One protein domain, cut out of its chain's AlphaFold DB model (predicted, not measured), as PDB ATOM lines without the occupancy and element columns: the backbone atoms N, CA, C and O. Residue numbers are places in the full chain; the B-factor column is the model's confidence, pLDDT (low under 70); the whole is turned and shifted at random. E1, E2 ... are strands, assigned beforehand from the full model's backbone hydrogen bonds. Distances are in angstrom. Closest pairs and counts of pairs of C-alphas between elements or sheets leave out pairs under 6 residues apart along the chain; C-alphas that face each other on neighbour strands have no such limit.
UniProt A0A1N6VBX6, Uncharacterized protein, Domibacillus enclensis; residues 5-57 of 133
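Overview. This is residues 5 to 57 of the 133 residues of an uncharacterized protein of Domibacillus enclensis (UniProt A0A1N6VBX6). What is the shape? There is little regular structure: a small twisted sheet, with long loops, residues 16 to 30 and 36 to 53, reaching out at opposite ends. What builds it? The printed part has 53 residues, no named helix and four strands, E1 - E2 - E3 - E4, a meander, each the antiparallel neighbour of the one before; the class is all strand, with 16 residues in named elements. How spread is it? It is loose, radius of gyration of the C-alphas 13.0 A, spanning 39 by 19 by 17 A.

Arrangement. How do strands pair? Hairpins join E1, residues 5 to 7, to E2, residues 11 to 15 (N 6 and O 13, 2.9 A), E2 to E3, residues 31 to 35 (N 12 and O 34, 2.8 A), and E3 to E4, residues 54 to 56 (N 33 and O 54, 2.8 A). What stays apart? E1 is apart from E3 and E4.

Along the chain. Where are the ends? C-alpha 5 is at (176.046, -29.959, 143.832), C-alpha 56 at (185.165, -36.329, 134.467). How long are strands? E2 spans 13.6 A, E3 13.0 A, E1 and E4 6.4 A each.

Size, cuts and confidence. Which links are long? E2 to E3 and E3 to E4. Is anything uncertain? Residues 20 to 26 and 48 to 51 have pLDDT under 70; the printed part has no cut.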
ATOM      1  N   GLU A   5     176.570 -28.644 144.202       89.06
ATOM      2  CA  GLU A   5     176.046 -29.959 143.832       89.06
ATOM      3  C   GLU A   5     174.782 -29.810 142.983       89.06
ATOM      4  O   GLU A   5     173.813 -29.173 143.398       89.06
ATOM      5  N   ILE A   6     174.778 -30.433 141.806       90.62
ATOM      6  CA  ILE A   6     173.624 -30.477 140.906       90.62
ATOM      7  C   ILE A   6     173.075 -31.899 140.912       90.62
ATOM      8  O   ILE A   6     173.773 -32.858 140.575       90.62
ATOM      9  N   TYR A   7     171.812 -32.035 141.300       91.31
ATOM     10  CA  TYR A   7     171.120 -33.314 141.406       91.31
ATOM     11  C   TYR A   7     170.270 -33.564 140.161       91.31
ATOM     12  O   TYR A   7     169.385 -32.774 139.844       91.31
ATOM     13  N   GLY A   8     170.529 -34.677 139.477       91.44
ATOM     14  CA  GLY A   8     169.750 -35.155 138.339       91.44
ATOM     15  C   GLY A   8     169.200 -36.563 138.569       91.44
ATOM     16  O   GLY A   8     169.475 -37.210 139.580       91.44
ATOM     17  N   THR A   9     168.427 -37.062 137.606       90.81
ATOM     18  CA  THR A   9     167.832 -38.411 137.663       90.81
ATOM     19  C   THR A   9     168.873 -39.523 137.524       90.81
ATOM     20  O   THR A   9     168.737 -40.580 138.143       90.81
ATOM     21  N   GLU A  10     169.938 -39.266 136.761       90.50
ATOM     22  CA  GLU A  10     171.004 -40.235 136.466       90.50
ATOM     23  C   GLU A  10     172.184 -40.165 137.445       90.50
ATOM     24  O   GLU A  10     173.037 -41.059 137.478       90.50
ATOM     25  N   GLY A  11     172.243 -39.128 138.279       90.31
ATOM     26  CA  GLY A  11     173.340 -38.934 139.214       90.31
ATOM     27  C   GLY A  11     173.450 -37.519 139.761       90.31
ATOM     28  O   GLY A  11     172.590 -36.667 139.552       90.31
ATOM     29  N   THR A  12     174.544 -37.283 140.473       92.00
ATOM     30  CA  THR A  12     174.907 -35.987 141.045       92.00
ATOM     31  C   THR A  12     176.200 -35.505 140.401       92.00
ATOM     32  O   THR A  12     177.150 -36.285 140.301       92.00
ATOM     33  N   LEU A  13     176.240 -34.236 140.001       91.94
ATOM     34  CA  LEU A  13     177.466 -33.520 139.656       91.94
ATOM     35  C   LEU A  13     177.916 -32.684 140.850       91.94
ATOM     36  O   LEU A  13     177.082 -32.118 141.558       91.94
ATOM     37  N   LEU A  14     179.221 -32.608 141.065       88.81
ATOM     38  CA  LEU A  14     179.844 -31.880 142.157       88.81
ATOM     39  C   LEU A  14     181.028 -31.078 141.619       88.81
ATOM     40  O   LEU A  14     181.945 -31.638 141.020       88.81
ATOM     41  N   ILE A  15     181.021 -29.779 141.899       85.75
ATOM     42  CA  ILE A  15     182.215 -28.937 141.859       85.75
ATOM     43  C   ILE A  15     182.690 -28.820 143.302       85.75
ATOM     44  O   ILE A  15     181.992 -28.268 144.161       85.75
ATOM     45  N   ASN A  16     183.841 -29.429 143.579       79.69
ATOM     46  CA  ASN A  16     184.343 -29.531 144.937       79.69
ATOM     47  C   ASN A  16     185.038 -28.230 145.352       79.69
ATOM     48  O   ASN A  16     185.988 -27.800 144.704       79.69
ATOM     49  N   ASP A  17     184.588 -27.641 146.456       76.25
ATOM     50  CA  ASP A  17     185.269 -26.513 147.092       76.25
ATOM     51  C   ASP A  17     186.300 -27.081 148.081       76.25
ATOM     52  O   ASP A  17     185.949 -27.512 149.183       76.25
ATOM     53  N   ILE A  18     187.553 -27.218 147.626       72.31
ATOM     54  CA  ILE A  18     188.640 -27.851 148.397       72.31
ATOM     55  C   ILE A  18     189.217 -26.880 149.437       72.31
ATOM     56  O   ILE A  18     189.738 -27.326 150.459       72.31
ATOM     57  N   ASP A  19     189.107 -25.570 149.203       72.19
ATOM     58  CA  ASP A  19     189.684 -24.547 150.068       72.19
ATOM     59  C   ASP A  19     188.614 -23.558 150.562       72.19
ATOM     60  O   ASP A  19     188.172 -22.686 149.810       72.19
ATOM     61  N   PRO A  20     188.249 -23.611 151.858       67.00
ATOM     62  CA  PRO A  20     187.228 -22.735 152.423       67.00
ATOM     63  C   PRO A  20     187.591 -21.239 152.380       67.00
ATOM     64  O   PRO A  20     186.699 -20.409 152.578       67.00
ATOM     65  N   PHE A  21     188.858 -20.883 152.131       69.56
ATOM     66  CA  PHE A  21     189.352 -19.505 152.056       69.56
ATOM     67  C   PHE A  21     189.489 -18.968 150.626       69.56
ATOM     68  O   PHE A  21     189.453 -17.749 150.452       69.56
ATOM     69  N   HIS A  22     189.587 -19.825 149.604       59.56
ATOM     70  CA  HIS A  22     189.598 -19.380 148.200       59.56
ATOM     71  C   HIS A  22     188.207 -18.994 147.683       59.56
ATOM     72  O   HIS A  22     188.082 -18.262 146.699       59.56
ATOM     73  N   GLY A  23     187.153 -19.414 148.383       58.19
ATOM     74  CA  GLY A  23     185.782 -19.120 147.997       58.19
ATOM     75  C   GLY A  23     185.327 -19.928 146.773       58.19
ATOM     76  O   GLY A  23     186.103 -20.637 146.141       58.19
ATOM     77  N   PRO A  24     184.042 -19.813 146.400       58.66
ATOM     78  CA  PRO A  24     183.371 -20.724 145.462       58.66
ATOM     79  C   PRO A  24     183.814 -20.579 143.999       58.66
ATOM     80  O   PRO A  24     183.218 -21.188 143.114       58.66
ATOM     81  N   ASN A  25     184.792 -19.722 143.719       61.34
ATOM     82  CA  ASN A  25     185.147 -19.298 142.377       61.34
ATOM     83  C   ASN A  25     186.584 -19.702 142.047       61.34
ATOM     84  O   ASN A  25     187.457 -18.859 141.864       61.34
ATOM     85  N   LEU A  26     186.821 -21.012 141.991       67.00
ATOM     86  CA  LEU A  26     188.126 -21.569 141.628       67.00
ATOM     87  C   LEU A  26     188.414 -21.470 140.121       67.00
ATOM     88  O   LEU A  26     189.494 -21.861 139.692       67.00
ATOM     89  N   PHE A  27     187.447 -20.993 139.322       70.62
ATOM     90  CA  PHE A  27     187.462 -20.939 137.851       70.62
ATOM     91  C   PHE A  27     187.792 -22.267 137.147       70.62
ATOM     92  O   PHE A  27     187.884 -22.300 135.928       70.62
ATOM     93  N   GLY A  28     187.922 -23.357 137.899       74.00
ATOM     94  CA  GLY A  28     188.382 -24.657 137.449       74.00
ATOM     95  C   GLY A  28     188.325 -25.675 138.587       74.00
ATOM     96  O   GLY A  28     187.579 -25.511 139.557       74.00
ATOM     97  N   GLY A  29     189.128 -26.727 138.467       79.75
ATOM     98  CA  GLY A  29     189.113 -27.872 139.375       79.75
ATOM     99  C   GLY A  29     188.323 -29.060 138.817       79.75
ATOM    100  O   GLY A  29     187.620 -28.935 137.810       79.75
ATOM    101  N   PRO A  30     188.468 -30.240 139.439       84.81
ATOM    102  CA  PRO A  30     187.883 -31.467 138.922       84.81
ATOM    103  C   PRO A  30     186.354 -31.412 138.985       84.81
ATOM    104  O   PRO A  30     185.768 -31.150 140.041       84.81
ATOM    105  N   LEU A  31     185.700 -31.717 137.862       87.94
ATOM    106  CA  LEU A  31     184.266 -31.978 137.836       87.94
ATOM    107  C   LEU A  31     184.036 -33.423 138.267       87.94
ATOM    108  O   LEU A  31     184.522 -34.362 137.639       87.94
ATOM    109  N   LEU A  32     183.292 -33.605 139.351       90.56
ATOM    110  CA  LEU A  32     183.035 -34.915 139.926       90.56
ATOM    111  C   LEU A  32     181.614 -35.370 139.597       90.56
ATOM    112  O   LEU A  32     180.660 -34.602 139.706       90.56
ATOM    113  N   ILE A  33     181.452 -36.644 139.245       92.31
ATOM    114  CA  ILE A  33     180.154 -37.280 139.028       92.31
ATOM    115  C   ILE A  33     179.978 -38.495 139.934       92.31
ATOM    116  O   ILE A  33     180.885 -39.308 140.137       92.31
ATOM    117  N   ARG A  34     178.756 -38.658 140.434       90.94
ATOM    118  CA  ARG A  34     178.286 -39.899 141.041       90.94
ATOM    119  C   ARG A  34     176.999 -40.335 140.364       90.94
ATOM    120  O   ARG A  34     175.944 -39.749 140.581       90.94
ATOM    121  N   THR A  35     177.096 -41.384 139.558       90.88
ATOM    122  CA  THR A  35     175.947 -41.973 138.857       90.88
ATOM    123  C   THR A  35     175.047 -42.757 139.811       90.88
ATOM    124  O   THR A  35     175.477 -43.178 140.888       90.88
ATOM    125  N   LYS A  36     173.807 -43.024 139.396       85.75
ATOM    126  CA  LYS A  36     172.873 -43.904 140.114       85.75
ATOM    127  C   LYS A  36     173.467 -45.292 140.382       85.75
ATOM    128  O   LYS A  36     173.325 -45.819 141.486       85.75
ATOM    129  N   ASP A  37     174.203 -45.844 139.416       84.12
ATOM    130  CA  ASP A  37     174.858 -47.151 139.540       84.12
ATOM    131  C   ASP A  37     175.986 -47.184 140.569       84.12
ATOM    132  O   ASP A  37     176.265 -48.237 141.147       84.12
ATOM    133  N   HIS A  38     176.609 -46.031 140.806       81.38
ATOM    134  CA  HIS A  38     177.691 -45.839 141.767       81.38
ATOM    135  C   HIS A  38     177.217 -45.032 142.985       81.38
ATOM    136  O   HIS A  38     178.020 -44.426 143.688       81.38
ATOM    137  N   SER A  39     175.905 -45.013 143.242       79.75
ATOM    138  CA  SER A  39     175.324 -44.355 144.407       79.75
ATOM    139  C   SER A  39     175.202 -45.328 145.575       79.75
ATOM    140  O   SER A  39     174.651 -46.423 145.449       79.75
ATOM    141  N   ARG A  40     175.601 -44.882 146.771       74.44
ATOM    142  CA  ARG A  40     175.405 -45.619 148.035       74.44
ATOM    143  C   ARG A  40     173.939 -45.947 148.358       74.44
ATOM    144  O   ARG A  40     173.681 -46.731 149.268       74.44
ATOM    145  N   TRP A  41     172.995 -45.314 147.658       75.44
ATOM    146  CA  TRP A  41     171.548 -45.484 147.820       75.44
ATOM    147  C   TRP A  41     170.935 -46.466 146.811       75.44
ATOM    148  O   TRP A  41     169.718 -46.594 146.757       75.44
ATOM    149  N   ARG A  42     171.758 -47.158 146.013       75.81
ATOM    150  CA  ARG A  42     171.294 -48.044 144.939       75.81
ATOM    151  C   ARG A  42     170.511 -49.266 145.429       75.81
ATOM    152  O   ARG A  42     169.547 -49.657 144.785       75.81
ATOM    153  N   GLN A  43     170.940 -49.892 146.523       76.44
ATOM    154  CA  GLN A  43     170.329 -51.123 147.033       76.44
ATOM    155  C   GLN A  43     170.534 -51.285 148.543       76.44
ATOM    156  O   GLN A  43     171.445 -50.689 149.126       76.44
ATOM    157  N   LEU A  44     169.698 -52.126 149.156       79.50
ATOM    158  CA  LEU A  44     169.869 -52.621 150.521       79.50
ATOM    159  C   LEU A  44     170.307 -54.102 150.487       79.50
ATOM    160  O   LEU A  44     169.761 -54.857 149.685       79.50
ATOM    161  N   PRO A  45     171.258 -54.533 151.340       83.00
ATOM    162  CA  PRO A  45     172.051 -53.707 152.251       83.00
ATOM    163  C   PRO A  45     173.008 -52.779 151.487       83.00
ATOM    164  O   PRO A  45     173.424 -53.069 150.363       83.00
ATOM    165  N   ARG A  46     173.347 -51.639 152.100       78.00
ATOM    166  CA  ARG A  46     174.282 -50.674 151.505       78.00
ATOM    167  C   ARG A  46     175.635 -51.354 151.308       78.00
ATOM    168  O   ARG A  46     176.189 -51.895 152.260       78.00
ATOM    169  N   MET A  47     176.168 -51.307 150.092       70.56
ATOM    170  CA  MET A  47     177.497 -51.841 149.796       70.56
ATOM    171  C   MET A  47     178.532 -50.717 149.838       70.56
ATOM    172  O   MET A  47     178.337 -49.668 149.224       70.56
ATOM    173  N   ASP A  48     179.655 -50.953 150.515       68.94
ATOM    174  CA  ASP A  48     180.707 -49.947 150.701       68.94
ATOM    175  C   ASP A  48     181.472 -49.585 149.417       68.94
ATOM    176  O   ASP A  48     182.077 -48.520 149.348       68.94
ATOM    177  N   ARG A  49     181.356 -50.410 148.369       66.69
ATOM    178  CA  ARG A  49     182.020 -50.248 147.061       66.69
ATOM    179  C   ARG A  49     181.471 -49.130 146.154       66.69
ATOM    180  O   ARG A  49     181.973 -48.956 145.053       66.69
ATOM    181  N   PHE A  50     180.415 -48.418 146.561       63.25
ATOM    182  CA  PHE A  50     179.725 -47.403 145.738       63.25
ATOM    183  C   PHE A  50     179.751 -46.007 146.385       63.25
ATOM    184  O   PHE A  50     178.740 -45.303 146.417       63.25
ATOM    185  N   LYS A  51     180.883 -45.637 146.994       66.69
ATOM    186  CA  LYS A  51     181.048 -44.350 147.692       66.69
ATOM    187  C   LYS A  51     181.788 -43.300 146.867       66.69
ATOM    188  O   LYS A  51     181.591 -42.112 147.124       66.69
ATOM    189  N   ASP A  52     182.591 -43.730 145.902       80.62
ATOM    190  CA  ASP A  52     183.593 -42.863 145.295       80.62
ATOM    191  C   ASP A  52     183.002 -41.969 144.206       80.62
ATOM    192  O   ASP A  52     182.182 -42.385 143.381       80.62
ATOM    193  N   TRP A  53     183.446 -40.717 144.217       88.00
ATOM    194  CA  TRP A  53     183.243 -39.783 143.123       88.00
ATOM    195  C   TRP A  53     184.183 -40.134 141.976       88.00
ATOM    196  O   TRP A  53     185.342 -40.476 142.205       88.00
ATOM    197  N   LYS A  54     183.690 -40.034 140.743       90.62
ATOM    198  CA  LYS A  54     184.532 -40.150 139.552       90.62
ATOM    199  C   LYS A  54     184.789 -38.766 138.994       90.62
ATOM    200  O   LYS A  54     183.847 -38.004 138.809       90.62
ATOM    201  N   GLU A  55     186.042 -38.462 138.719       91.31
ATOM    202  CA  GLU A  55     186.393 -37.267 137.966       91.31
ATOM    203  C   GLU A  55     186.017 -37.450 136.494       91.31
ATOM    204  O   GLU A  55     186.195 -38.531 135.925       91.31
ATOM    205  N   ILE A  56     185.459 -36.404 135.894       90.31
ATOM    206  CA  ILE A  56     185.165 -36.329 134.467       90.31
ATOM    207  C   ILE A  56     185.842 -35.108 133.862       90.31
ATOM    208  O   ILE A  56     185.965 -34.058 134.491       90.31
ATOM    209  N   VAL A  57     186.269 -35.259 132.612       87.31
ATOM    210  CA  VAL A  57     186.921 -34.189 131.860       87.31
ATOM    211  C   VAL A  57     185.856 -33.217 131.360       87.31
ATOM    212  O   VAL A  57     184.861 -33.631 130.764       87.31
TER     213      VAL A  57